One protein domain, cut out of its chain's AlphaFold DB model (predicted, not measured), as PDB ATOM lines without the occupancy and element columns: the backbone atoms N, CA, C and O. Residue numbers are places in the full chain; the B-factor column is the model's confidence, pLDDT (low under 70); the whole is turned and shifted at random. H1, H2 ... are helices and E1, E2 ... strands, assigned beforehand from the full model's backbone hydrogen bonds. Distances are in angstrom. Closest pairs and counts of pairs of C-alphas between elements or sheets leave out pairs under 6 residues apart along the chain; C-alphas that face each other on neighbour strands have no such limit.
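AT A GLANCE: This is residues 113 to 205 of the 210 residues of an uncharacterized protein of Ophiocordyceps camponoti-rufipedis (UniProt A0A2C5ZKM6). Little regular structure: a rod, mostly of loops, with the hairpin E1 and E2 and helix H1 packed on E1 in one half, and the separate helices H2 and H3 in the other. Residues 154 to 182, with no named element, link the halves. The printed part has 93 residues, in order E1, E2, H1, H2, H3; the class is mostly helix, with 33 residues in named elements. It is only just compact, close to loose: radius of gyration of the C-alphas 14.6 A, spans 48 by 22 by 17 A.

IN THESE COORDINATES: E1, residues 123 to 125, begins at C-alpha 123 (-39.874, -8.655, 18.160). E2 is residues 131 to 133. H1, residues 141 to 153, is 17.9 A long. H2 is residues 183 to 186. H3, residues 194 to 203, is 14.6 A long and ends at C-alpha 203 (-49.123, 4.789, 13.751).

HOW THE PARTS SIT: The hairpin E1 and E2 is antiparallel at 141 degrees; N 124 and O 132 are 3.1 A apart, within hydrogen-bond range. The closest C-alphas of E1 and H1, Ser 124 and Arg 151, are 5.4 A apart. H1, H2 and H3 touch no helix. In H1 and H3 every O i to N i+4 pair is within hydrogen-bond range; H2 is too short for one.

THE WHOLE: The C-alphas farthest apart, Asp 113 and Gly 190, are 48.3 A apart. The printed part has no cut; the link H1 to H2 is long. Mean pLDDT of the printed part is 76.8, with residues 113 to 116 and 183 to 189 among those under 70.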
ATOM      1  N   ASP A 113     -37.598 -22.863  13.828       40.00
ATOM      2  CA  ASP A 113     -36.239 -23.180  13.381       40.00
ATOM      3  C   ASP A 113     -35.615 -21.963  12.710       40.00
ATOM      4  O   ASP A 113     -36.184 -21.517  11.724       40.00
ATOM      5  N   ALA A 114     -34.507 -21.448  13.265       48.03
ATOM      6  CA  ALA A 114     -33.380 -20.673  12.695       48.03
ATOM      7  C   ALA A 114     -33.552 -19.741  11.453       48.03
ATOM      8  O   ALA A 114     -32.572 -19.192  10.957       48.03
ATOM      9  N   SER A 115     -34.761 -19.526  10.956       52.06
ATOM     10  CA  SER A 115     -35.174 -18.841   9.737       52.06
ATOM     11  C   SER A 115     -36.694 -18.673   9.822       52.06
ATOM     12  O   SER A 115     -37.469 -19.584   9.533       52.06
ATOM     13  N   GLY A 116     -37.139 -17.518  10.294       68.12
ATOM     14  CA  GLY A 116     -38.559 -17.240  10.441       68.12
ATOM     15  C   GLY A 116     -38.804 -16.064  11.363       68.12
ATOM     16  O   GLY A 116     -37.972 -15.735  12.213       68.12
ATOM     17  N   CYS A 117     -39.960 -15.436  11.210       76.44
ATOM     18  CA  CYS A 117     -40.325 -14.282  12.009       76.44
ATOM     19  C   CYS A 117     -40.503 -14.606  13.481       76.44
ATOM     20  O   CYS A 117     -41.166 -15.578  13.831       76.44
ATOM     21  N   CYS A 118     -40.035 -13.697  14.334       78.94
ATOM     22  CA  CYS A 118     -40.541 -13.627  15.694       78.94
ATOM     23  C   CYS A 118     -42.054 -13.398  15.675       78.94
ATOM     24  O   CYS A 118     -42.574 -12.608  14.871       78.94
ATOM     25  N   ALA A 119     -42.732 -14.109  16.568       72.75
ATOM     26  CA  ALA A 119     -44.180 -14.207  16.609       72.75
ATOM     27  C   ALA A 119     -44.866 -12.861  16.858       72.75
ATOM     28  O   ALA A 119     -45.845 -12.532  16.193       72.75
ATOM     29  N   HIS A 120     -44.329 -12.039  17.764       76.50
ATOM     30  CA  HIS A 120     -44.851 -10.693  17.956       76.50
ATOM     31  C   HIS A 120     -44.278  -9.738  16.901       76.50
ATOM     32  O   HIS A 120     -43.082  -9.749  16.609       76.50
ATOM     33  N   TYR A 121     -45.104  -8.837  16.361       73.69
ATOM     34  CA  TYR A 121     -44.694  -7.921  15.286       73.69
ATOM     35  C   TYR A 121     -43.641  -6.878  15.700       73.69
ATOM     36  O   TYR A 121     -43.064  -6.268  14.813       73.69
ATOM     37  N   LEU A 122     -43.416  -6.671  17.007       81.94
ATOM     38  CA  LEU A 122     -42.374  -5.799  17.605       81.94
ATOM     39  C   LEU A 122     -41.120  -6.554  18.076       81.94
ATOM     40  O   LEU A 122     -40.243  -5.970  18.715       81.94
ATOM     41  N   GLU A 123     -41.047  -7.854  17.822       86.31
ATOM     42  CA  GLU A 123     -39.874  -8.655  18.160       86.31
ATOM     43  C   GLU A 123     -38.987  -8.843  16.926       86.31
ATOM     44  O   GLU A 123     -39.473  -8.903  15.802       86.31
ATOM     45  N   SER A 124     -37.680  -8.938  17.105       87.31
ATOM     46  CA  SER A 124     -36.774  -9.467  16.078       87.31
ATOM     47  C   SER A 124     -35.690 -10.284  16.754       87.31
ATOM     48  O   SER A 124     -35.497 -10.154  17.967       87.31
ATOM     49  N   ARG A 125     -35.012 -11.157  16.003       84.12
ATOM     50  CA  ARG A 125     -33.892 -11.896  16.576       84.12
ATOM     51  C   ARG A 125     -32.731 -10.964  16.868       84.12
ATOM     52  O   ARG A 125     -32.342 -10.132  16.045       84.12
ATOM     53  N   ASP A 126     -32.174 -11.132  18.056       81.88
ATOM     54  CA  ASP A 126     -30.888 -10.559  18.407       81.88
ATOM     55  C   ASP A 126     -29.729 -11.353  17.766       81.88
ATOM     56  O   ASP A 126     -29.923 -12.309  17.013       81.88
ATOM     57  N   GLY A 127     -28.488 -10.959  18.071       76.44
ATOM     58  CA  GLY A 127     -27.293 -11.647  17.570       76.44
ATOM     59  C   GLY A 127     -27.121 -13.091  18.064       76.44
ATOM     60  O   GLY A 127     -26.261 -13.795  17.544       76.44
ATOM     61  N   ASN A 128     -27.927 -13.531  19.036       77.44
ATOM     62  CA  ASN A 128     -27.930 -14.886  19.588       77.44
ATOM     63  C   ASN A 128     -29.130 -15.713  19.089       77.44
ATOM     64  O   ASN A 128     -29.400 -16.783  19.631       77.44
ATOM     65  N   ASN A 129     -29.848 -15.235  18.063       73.31
ATOM     66  CA  ASN A 129     -31.065 -15.841  17.509       73.31
ATOM     67  C   ASN A 129     -32.259 -15.896  18.480       73.31
ATOM     68  O   ASN A 129     -33.217 -16.638  18.235       73.31
ATOM     69  N   VAL A 130     -32.242 -15.095  19.547       80.00
ATOM     70  CA  VAL A 130     -33.341 -15.000  20.511       80.00
ATOM     71  C   VAL A 130     -34.276 -13.873  20.092       80.00
ATOM     72  O   VAL A 130     -33.842 -12.744  19.865       80.00
ATOM     73  N   CYS A 131     -35.572 -14.166  19.990       79.69
ATOM     74  CA  CYS A 131     -36.582 -13.143  19.741       79.69
ATOM     75  C   CYS A 131     -36.681 -12.201  20.938       79.69
ATOM     76  O   CYS A 131     -37.031 -12.620  22.041       79.69
ATOM     77  N   TRP A 132     -36.376 -10.925  20.709       83.31
ATOM     78  CA  TRP A 132     -36.401  -9.895  21.740       83.31
ATOM     79  C   TRP A 132     -37.301  -8.740  21.315       83.31
ATOM     80  O   TRP A 132     -37.321  -8.336  20.151       83.31
ATOM     81  N   ARG A 133     -38.065  -8.193  22.266       83.62
ATOM     82  CA  ARG A 133     -38.963  -7.067  22.001       83.62
ATOM     83  C   ARG A 133     -38.166  -5.772  21.959       83.62
ATOM     84  O   ARG A 133     -37.641  -5.326  22.975       83.62
ATOM     85  N   HIS A 134     -38.123  -5.127  20.802       79.88
ATOM     86  CA  HIS A 134     -37.427  -3.855  20.671       79.88
ATOM     87  C   HIS A 134     -38.326  -2.699  21.116       79.88
ATOM     88  O   HIS A 134     -39.504  -2.625  20.760       79.88
ATOM     89  N   ILE A 135     -37.753  -1.753  21.864       83.38
ATOM     90  CA  ILE A 135     -38.360  -0.432  22.046       83.38
ATOM     91  C   ILE A 135     -38.037   0.365  20.779       83.38
ATOM     92  O   ILE A 135     -36.993   1.007  20.681       83.38
ATOM     93  N   VAL A 136     -38.900   0.246  19.771       84.00
ATOM     94  CA  VAL A 136     -38.718   0.915  18.477       84.00
ATOM     95  C   VAL A 136     -39.403   2.270  18.513       84.00
ATOM     96  O   VAL A 136     -40.615   2.363  18.719       84.00
ATOM     97  N   ASN A 137     -38.643   3.331  18.266       85.69
ATOM     98  CA  ASN A 137     -39.225   4.640  18.027       85.69
ATOM     99  C   ASN A 137     -39.532   4.774  16.536       85.69
ATOM    100  O   ASN A 137     -38.705   5.259  15.771       85.69
ATOM    101  N   PHE A 138     -40.737   4.385  16.115       81.69
ATOM    102  CA  PHE A 138     -41.133   4.521  14.710       81.69
ATOM    103  C   PHE A 138     -41.154   5.980  14.226       81.69
ATOM    104  O   PHE A 138     -41.124   6.197  13.025       81.69
ATOM    105  N   LYS A 139     -41.111   6.988  15.113       76.75
ATOM    106  CA  LYS A 139     -40.941   8.394  14.698       76.75
ATOM    107  C   LYS A 139     -39.536   8.696  14.171       76.75
ATOM    108  O   LYS A 139     -39.353   9.682  13.457       76.75
ATOM    109  N   GLU A 140     -38.551   7.877  14.532       81.56
ATOM    110  CA  GLU A 140     -37.170   7.997  14.090       81.56
ATOM    111  C   GLU A 140     -36.882   6.967  12.994       81.56
ATOM    112  O   GLU A 140     -36.827   5.761  13.238       81.56
ATOM    113  N   TRP A 141     -36.642   7.458  11.775       80.75
ATOM    114  CA  TRP A 141     -36.336   6.630  10.603       80.75
ATOM    115  C   TRP A 141     -35.262   5.576  10.883       80.75
ATOM    116  O   TRP A 141     -35.459   4.403  10.584       80.75
ATOM    117  N   ARG A 142     -34.149   5.976  11.512       84.88
ATOM    118  CA  ARG A 142     -33.029   5.072  11.796       84.88
ATOM    119  C   ARG A 142     -33.426   3.938  12.743       84.88
ATOM    120  O   ARG A 142     -33.013   2.806  12.521       84.88
ATOM    121  N   SER A 143     -34.242   4.226  13.758       87.06
ATOM    122  CA  SER A 143     -34.757   3.211  14.686       87.06
ATOM    123  C   SER A 143     -35.686   2.224  13.966       87.06
ATOM    124  O   SER A 143     -35.501   1.013  14.084       87.06
ATOM    125  N   SER A 144     -36.616   2.734  13.151       86.31
ATOM    126  CA  SER A 144     -37.531   1.928  12.325       86.31
ATOM    127  C   SER A 144     -36.791   1.032  11.324       86.31
ATOM    128  O   SER A 144     -37.101  -0.151  11.206       86.31
ATOM    129  N   GLU A 145     -35.781   1.560  10.628       85.88
ATOM    130  CA  GLU A 145     -35.011   0.799   9.639       85.88
ATOM    131  C   GLU A 145     -34.174  -0.303  10.260       85.88
ATOM    132  O   GLU A 145     -34.160  -1.411   9.739       85.88
ATOM    133  N   VAL A 146     -33.502  -0.036  11.383       88.06
ATOM    134  CA  VAL A 146     -32.728  -1.072  12.083       88.06
ATOM    135  C   VAL A 146     -33.641  -2.227  12.494       88.06
ATOM    136  O   VAL A 146     -33.293  -3.391  12.295       88.06
ATOM    137  N   PHE A 147     -34.831  -1.906  12.999       89.38
ATOM    138  CA  PHE A 147     -35.835  -2.893  13.368       89.38
ATOM    139  C   PHE A 147     -36.341  -3.704  12.165       89.38
ATOM    140  O   PHE A 147     -36.317  -4.938  12.178       89.38
ATOM    141  N   TRP A 148     -36.767  -3.031  11.094       87.75
ATOM    142  CA  TRP A 148     -37.287  -3.713   9.910       87.75
ATOM    143  C   TRP A 148     -36.208  -4.498   9.170       87.75
ATOM    144  O   TRP A 148     -36.495  -5.584   8.675       87.75
ATOM    145  N   ALA A 149     -34.965  -4.019   9.138       87.50
ATOM    146  CA  ALA A 149     -33.840  -4.753   8.573       87.50
ATOM    147  C   ALA A 149     -33.554  -6.049   9.345       87.50
ATOM    148  O   ALA A 149     -33.262  -7.068   8.720       87.50
ATOM    149  N   ALA A 150     -33.668  -6.037  10.680       87.88
ATOM    150  CA  ALA A 150     -33.544  -7.248  11.489       87.88
ATOM    151  C   ALA A 150     -34.660  -8.251  11.155       87.88
ATOM    152  O   ALA A 150     -34.374  -9.390  10.799       87.88
ATOM    153  N   ARG A 151     -35.923  -7.807  11.133       86.38
ATOM    154  CA  ARG A 151     -37.055  -8.672  10.761       86.38
ATOM    155  C   ARG A 151     -36.962  -9.212   9.331       86.38
ATOM    156  O   ARG A 151     -37.236 -10.382   9.099       86.38
ATOM    157  N   MET A 152     -36.586  -8.384   8.359       85.50
ATOM    158  CA  MET A 152     -36.463  -8.823   6.962       85.50
ATOM    159  C   MET A 152     -35.323  -9.829   6.771       85.50
ATOM    160  O   MET A 152     -35.439 -10.715   5.929       85.50
ATOM    161  N   ARG A 153     -34.254  -9.749   7.579       84.62
ATOM    162  CA  ARG A 153     -33.197 -10.772   7.613       84.62
ATOM    163  C   ARG A 153     -33.734 -12.133   8.057       84.62
ATOM    164  O   ARG A 153     -33.314 -13.147   7.512       84.62
ATOM    165  N   ASP A 154     -34.707 -12.132   8.964       80.75
ATOM    166  CA  ASP A 154     -35.421 -13.328   9.420       80.75
ATOM    167  C   ASP A 154     -36.484 -13.820   8.408       80.75
ATOM    168  O   ASP A 154     -37.253 -14.735   8.705       80.75
ATOM    169  N   GLY A 155     -36.559 -13.213   7.214       79.94
ATOM    170  CA  GLY A 155     -37.534 -13.544   6.172       79.94
ATOM    171  C   GLY A 155     -38.905 -12.892   6.367       79.94
ATOM    172  O   GLY A 155     -39.869 -13.269   5.701       79.94
ATOM    173  N   CYS A 156     -39.023 -11.913   7.269       81.88
ATOM    174  CA  CYS A 156     -40.299 -11.259   7.516       81.88
ATOM    175  C   CYS A 156     -40.701 -10.266   6.448       81.88
ATOM    176  O   CYS A 156     -39.928  -9.418   6.005       81.88
ATOM    177  N   LEU A 157     -41.998 -10.280   6.171       81.00
ATOM    178  CA  LEU A 157     -42.663  -9.225   5.432       81.00
ATOM    179  C   LEU A 157     -42.730  -7.960   6.296       81.00
ATOM    180  O   LEU A 157     -43.010  -8.028   7.497       81.00
ATOM    181  N   ARG A 158     -42.521  -6.796   5.673       83.06
ATOM    182  CA  ARG A 158     -42.635  -5.485   6.322       83.06
ATOM    183  C   ARG A 158     -44.114  -5.157   6.577       83.06
ATOM    184  O   ARG A 158     -44.748  -4.445   5.801       83.06
ATOM    185  N   LYS A 159     -44.694  -5.761   7.618       80.06
ATOM    186  CA  LYS A 159     -46.113  -5.658   7.988       80.06
ATOM    187  C   LYS A 159     -46.266  -5.162   9.423       80.06
ATOM    188  O   LYS A 159     -45.981  -5.901  10.361       80.06
ATOM    189  N   GLY A 160     -46.730  -3.929   9.582       77.06
ATOM    190  CA  GLY A 160     -47.121  -3.392  10.881       77.06
ATOM    191  C   GLY A 160     -48.448  -3.976  11.387       77.06
ATOM    192  O   GLY A 160     -49.052  -4.819  10.715       77.06
ATOM    193  N   PRO A 161     -48.956  -3.504  12.540       71.00
ATOM    194  CA  PRO A 161     -50.185  -4.018  13.153       71.00
ATOM    195  C   PRO A 161     -51.425  -3.834  12.266       71.00
ATOM    196  O   PRO A 161     -52.409  -4.550  12.417       71.00
ATOM    197  N   LEU A 162     -51.370  -2.899  11.313       65.50
ATOM    198  CA  LEU A 162     -52.453  -2.601  10.374       65.50
ATOM    199  C   LEU A 162     -52.224  -3.188   8.965       65.50
ATOM    200  O   LEU A 162     -52.986  -2.889   8.048       65.50
ATOM    201  N   GLY A 163     -51.192  -4.020   8.773       74.50
ATOM    202  CA  GLY A 163     -50.897  -4.718   7.513       74.50
ATOM    203  C   GLY A 163     -49.594  -4.278   6.826       74.50
ATOM    204  O   GLY A 163     -48.678  -3.763   7.459       74.50
ATOM    205  N   TRP A 164     -49.509  -4.456   5.500       79.38
ATOM    206  CA  TRP A 164     -48.331  -4.161   4.652       79.38
ATOM    207  C   TRP A 164     -47.868  -2.707   4.659       79.38
ATOM    208  O   TRP A 164     -48.614  -1.839   4.212       79.38
ATOM    209  N   CYS A 165     -46.647  -2.431   5.100       82.06
ATOM    210  CA  CYS A 165     -46.108  -1.078   5.090       82.06
ATOM    211  C   CYS A 165     -46.121  -0.472   3.683       82.06
ATOM    212  O   CYS A 165     -45.690  -1.112   2.727       82.06
ATOM    213  N   CYS A 166     -46.588   0.773   3.560       84.19
ATOM    214  CA  CYS A 166     -46.594   1.461   2.274       84.19
ATOM    215  C   CYS A 166     -45.163   1.732   1.817       84.19
ATOM    216  O   CYS A 166     -44.427   2.463   2.489       84.19
ATOM    217  N   GLU A 167     -44.776   1.144   0.685       82.25
ATOM    218  CA  GLU A 167     -43.409   1.192   0.159       82.25
ATOM    219  C   GLU A 167     -43.003   2.614  -0.215       82.25
ATOM    220  O   GLU A 167     -41.920   3.081   0.147       82.25
ATOM    221  N   HIS A 168     -43.902   3.345  -0.876       82.38
ATOM    222  CA  HIS A 168     -43.610   4.698  -1.303       82.38
ATOM    223  C   HIS A 168     -43.576   5.642  -0.088       82.38
ATOM    224  O   HIS A 168     -44.532   5.647   0.693       82.38
ATOM    225  N   PRO A 169     -42.553   6.508   0.065       75.81
ATOM    226  CA  PRO A 169     -42.436   7.392   1.229       75.81
ATOM    227  C   PRO A 169     -43.689   8.244   1.433       75.81
ATOM    228  O   PRO A 169     -44.212   8.330   2.540       75.81
ATOM    229  N   ARG A 170     -44.228   8.782   0.327       78.50
ATOM    230  CA  ARG A 170     -45.413   9.662   0.294       78.50
ATOM    231  C   ARG A 170     -46.768   8.971   0.451       78.50
ATOM    232  O   ARG A 170     -47.795   9.628   0.312       78.50
ATOM    233  N   GLU A 171     -46.778   7.664   0.662       84.88
ATOM    234  CA  GLU A 171     -48.008   6.917   0.902       84.88
ATOM    235  C   GLU A 171     -48.228   6.700   2.394       84.88
ATOM    236  O   GLU A 171     -47.288   6.672   3.184       84.88
ATOM    237  N   PHE A 172     -49.481   6.546   2.778       84.00
ATOM    238  CA  PHE A 172     -49.904   6.153   4.114       84.00
ATOM    239  C   PHE A 172     -51.151   5.290   3.987       84.00
ATOM    240  O   PHE A 172     -51.784   5.264   2.926       84.00
ATOM    241  N   ARG A 173     -51.496   4.566   5.049       79.50
ATOM    242  CA  ARG A 173     -52.673   3.713   5.039       79.50
ATOM    243  C   ARG A 173     -53.934   4.527   5.321       79.50
ATOM    244  O   ARG A 173     -53.985   5.302   6.274       79.50
ATOM    245  N   ASP A 174     -54.960   4.358   4.495       78.81
ATOM    246  CA  ASP A 174     -56.296   4.861   4.809       78.81
ATOM    247  C   ASP A 174     -57.021   3.972   5.839       78.81
ATOM    248  O   ASP A 174     -56.497   2.976   6.340       78.81
ATOM    249  N   ARG A 175     -58.269   4.323   6.168       70.94
ATOM    250  CA  ARG A 175     -59.075   3.578   7.151       70.94
ATOM    251  C   ARG A 175     -59.442   2.163   6.687       70.94
ATOM    252  O   ARG A 175     -59.807   1.333   7.518       70.94
ATOM    253  N   GLN A 176     -59.387   1.908   5.382       74.19
ATOM    254  CA  GLN A 176     -59.713   0.640   4.732       74.19
ATOM    255  C   GLN A 176     -58.489  -0.267   4.604       74.19
ATOM    256  O   GLN A 176     -58.623  -1.443   4.276       74.19
ATOM    257  N   GLY A 177     -57.303   0.259   4.895       73.94
ATOM    258  CA  GLY A 177     -56.068  -0.492   4.848       73.94
ATOM    259  C   GLY A 177     -55.262  -0.303   3.564       73.94
ATOM    260  O   GLY A 177     -54.224  -0.949   3.420       73.94
ATOM    261  N   ALA A 178     -55.694   0.559   2.642       82.50
ATOM    262  CA  ALA A 178     -55.027   0.778   1.365       82.50
ATOM    263  C   ALA A 178     -53.953   1.869   1.465       82.50
ATOM    264  O   ALA A 178     -54.126   2.876   2.149       82.50
ATOM    265  N   CYS A 179     -52.842   1.683   0.749       84.50
ATOM    266  CA  CYS A 179     -51.805   2.702   0.626       84.50
ATOM    267  C   CYS A 179     -52.243   3.787  -0.355       84.50
ATOM    268  O   CYS A 179     -52.505   3.523  -1.529       84.50
ATOM    269  N   VAL A 180     -52.317   5.021   0.127       84.56
ATOM    270  CA  VAL A 180     -52.789   6.169  -0.641       84.56
ATOM    271  C   VAL A 180     -51.867   7.366  -0.451       84.56
ATOM    272  O   VAL A 180     -51.206   7.520   0.568       84.56
ATOM    273  N   ARG A 181     -51.812   8.228  -1.469       81.69
ATOM    274  CA  ARG A 181     -50.992   9.459  -1.471       81.69
ATOM    275  C   ARG A 181     -51.774  10.717  -1.117       81.69
ATOM    276  O   ARG A 181     -51.186  11.767  -0.892       81.69
ATOM    277  N   SER A 182     -53.100  10.645  -1.176       74.00
ATOM    278  CA  SER A 182     -53.978  11.808  -1.104       74.00
ATOM    279  C   SER A 182     -54.889  11.681   0.101       74.00
ATOM    280  O   SER A 182     -55.685  10.748   0.156       74.00
ATOM    281  N   ALA A 183     -54.812  12.662   1.004       66.56
ATOM    282  CA  ALA A 183     -55.744  12.810   2.121       66.56
ATOM    283  C   ALA A 183     -57.200  12.739   1.651       66.56
ATOM    284  O   ALA A 183     -58.002  12.022   2.242       66.56
ATOM    285  N   VAL A 184     -57.503  13.388   0.522       64.38
ATOM    286  CA  VAL A 184     -58.846  13.414  -0.071       64.38
ATOM    287  C   VAL A 184     -59.356  12.004  -0.377       64.38
ATOM    288  O   VAL A 184     -60.511  11.699  -0.097       64.38
ATOM    289  N   LYS A 185     -58.497  11.111  -0.891       62.91
ATOM    290  CA  LYS A 185     -58.869   9.707  -1.149       62.91
ATOM    291  C   LYS A 185     -59.059   8.896   0.135       62.91
ATOM    292  O   LYS A 185     -59.837   7.952   0.126       62.91
ATOM    293  N   SER A 186     -58.412   9.289   1.229       58.00
ATOM    294  CA  SER A 186     -58.590   8.696   2.563       58.00
ATOM    295  C   SER A 186     -59.794   9.247   3.333       58.00
ATOM    296  O   SER A 186     -60.005   8.855   4.480       58.00
ATOM    297  N   GLY A 187     -60.543  10.199   2.761       62.09
ATOM    298  CA  GLY A 187     -61.608  10.920   3.465       62.09
ATOM    299  C   GLY A 187     -61.106  11.976   4.460       62.09
ATOM    300  O   GLY A 187     -61.869  12.413   5.318       62.09
ATOM    301  N   LEU A 188     -59.836  12.381   4.366       64.19
ATOM    302  CA  LEU A 188     -59.266  13.525   5.078       64.19
ATOM    303  C   LEU A 188     -59.392  14.781   4.198       64.19
ATOM    304  O   LEU A 188     -59.166  14.736   2.987       64.19
ATOM    305  N   HIS A 189     -59.754  15.915   4.793       60.50
ATOM    306  CA  HIS A 189     -59.878  17.175   4.058       60.50
ATOM    307  C   HIS A 189     -58.513  17.866   3.921       60.50
ATOM    308  O   HIS A 189     -57.823  18.071   4.914       60.50
ATOM    309  N   GLY A 190     -58.149  18.268   2.697       70.38
ATOM    310  CA  GLY A 190     -56.955  19.078   2.418       70.38
ATOM    311  C   GLY A 190     -55.722  18.299   1.941       70.38
ATOM    312  O   GLY A 190     -55.767  17.095   1.683       70.38
ATOM    313  N   HIS A 191     -54.613  19.021   1.764       71.38
ATOM    314  CA  HIS A 191     -53.295  18.434   1.521       71.38
ATOM    315  C   HIS A 191     -52.637  18.113   2.863       71.38
ATOM    316  O   HIS A 191     -52.550  18.995   3.710       71.38
ATOM    317  N   LEU A 192     -52.143  16.883   3.036       68.00
ATOM    318  CA  LEU A 192     -51.358  16.535   4.221       68.00
ATOM    319  C   LEU A 192     -50.026  17.270   4.190       68.00
ATOM    320  O   LEU A 192     -49.284  17.210   3.204       68.00
ATOM    321  N   THR A 193     -49.701  17.910   5.300       72.19
ATOM    322  CA  THR A 193     -48.348  18.370   5.581       72.19
ATOM    323  C   THR A 193     -47.408  17.171   5.744       72.19
ATOM    324  O   THR A 193     -47.819  16.048   6.049       72.19
ATOM    325  N   ALA A 194     -46.103  17.406   5.585       70.56
ATOM    326  CA  ALA A 194     -45.094  16.371   5.820       70.56
ATOM    327  C   ALA A 194     -45.117  15.833   7.267       70.56
ATOM    328  O   ALA A 194     -44.728  14.689   7.496       70.56
ATOM    329  N   SER A 195     -45.574  16.642   8.233       69.81
ATOM    330  CA  SER A 195     -45.712  16.232   9.635       69.81
ATOM    331  C   SER A 195     -46.887  15.274   9.831       69.81
ATOM    332  O   SER A 195     -46.704  14.203  10.398       69.81
ATOM    333  N   GLU A 196     -48.068  15.601   9.302       71.88
ATOM    334  CA  GLU A 196     -49.261  14.747   9.420       71.88
ATOM    335  C   GLU A 196     -49.064  13.406   8.708       71.88
ATOM    336  O   GLU A 196     -49.388  12.345   9.236       71.88
ATOM    337  N   LEU A 197     -48.450  13.437   7.522       74.25
ATOM    338  CA  LEU A 197     -48.101  12.225   6.789       74.25
ATOM    339  C   LEU A 197     -47.142  11.330   7.587       74.25
ATOM    340  O   LEU A 197     -47.276  10.106   7.585       74.25
ATOM    341  N   ARG A 198     -46.187  11.936   8.299       72.38
ATOM    342  CA  ARG A 198     -45.261  11.216   9.176       72.38
ATOM    343  C   ARG A 198     -45.996  10.581  10.355       72.38
ATOM    344  O   ARG A 198     -45.745   9.420  10.653       72.38
ATOM    345  N   GLU A 199     -46.910  11.299  10.997       74.88
ATOM    346  CA  GLU A 199     -47.706  10.766  12.111       74.88
ATOM    347  C   GLU A 199     -48.564   9.568  11.701       74.88
ATOM    348  O   GLU A 199     -48.534   8.544  12.386       74.88
ATOM    349  N   LEU A 200     -49.236   9.647  10.548       74.50
ATOM    350  CA  LEU A 200     -50.033   8.542  10.005       74.50
ATOM    351  C   LEU A 200     -49.175   7.289   9.770       74.50
ATOM    352  O   LEU A 200     -49.539   6.192  10.186       74.50
ATOM    353  N   ARG A 201     -47.982   7.450   9.190       75.12
ATOM    354  CA  ARG A 201     -47.051   6.331   8.962       75.12
ATOM    355  C   ARG A 201     -46.442   5.758  10.244       75.12
ATOM    356  O   ARG A 201     -46.111   4.572  10.284       75.12
ATOM    357  N   ASN A 202     -46.256   6.588  11.270       74.56
ATOM    358  CA  ASN A 202     -45.739   6.148  12.566       74.56
ATOM    359  C   ASN A 202     -46.750   5.253  13.283       74.56
ATOM    360  O   ASN A 202     -46.354   4.264  13.893       74.56
ATOM    361  N   PHE A 203     -48.040   5.587  13.182       71.75
ATOM    362  CA  PHE A 203     -49.123   4.789  13.751       71.75
ATOM    363  C   PHE A 203     -49.190   3.384  13.135       71.75
ATOM    364  O   PHE A 203     -49.407   2.403  13.841       71.75
ATOM    365  N   ASP A 204     -48.894   3.272  11.840       71.44
ATOM    366  CA  ASP A 204     -48.831   1.992  11.130       71.44
ATOM    367  C   ASP A 204     -47.623   1.118  11.524       71.44
ATOM    368  O   ASP A 204     -47.523  -0.007  11.041       71.44
ATOM    369  N   GLY A 205     -46.676   1.601  12.344       73.69
ATOM    370  CA  GLY A 205     -45.445   0.869  12.689       73.69
ATOM    371  C   GLY A 205     -44.485   0.687  11.504       73.69
ATOM    372  O   GLY A 205     -43.648  -0.212  11.487       73.69
TER     373      GLY A 205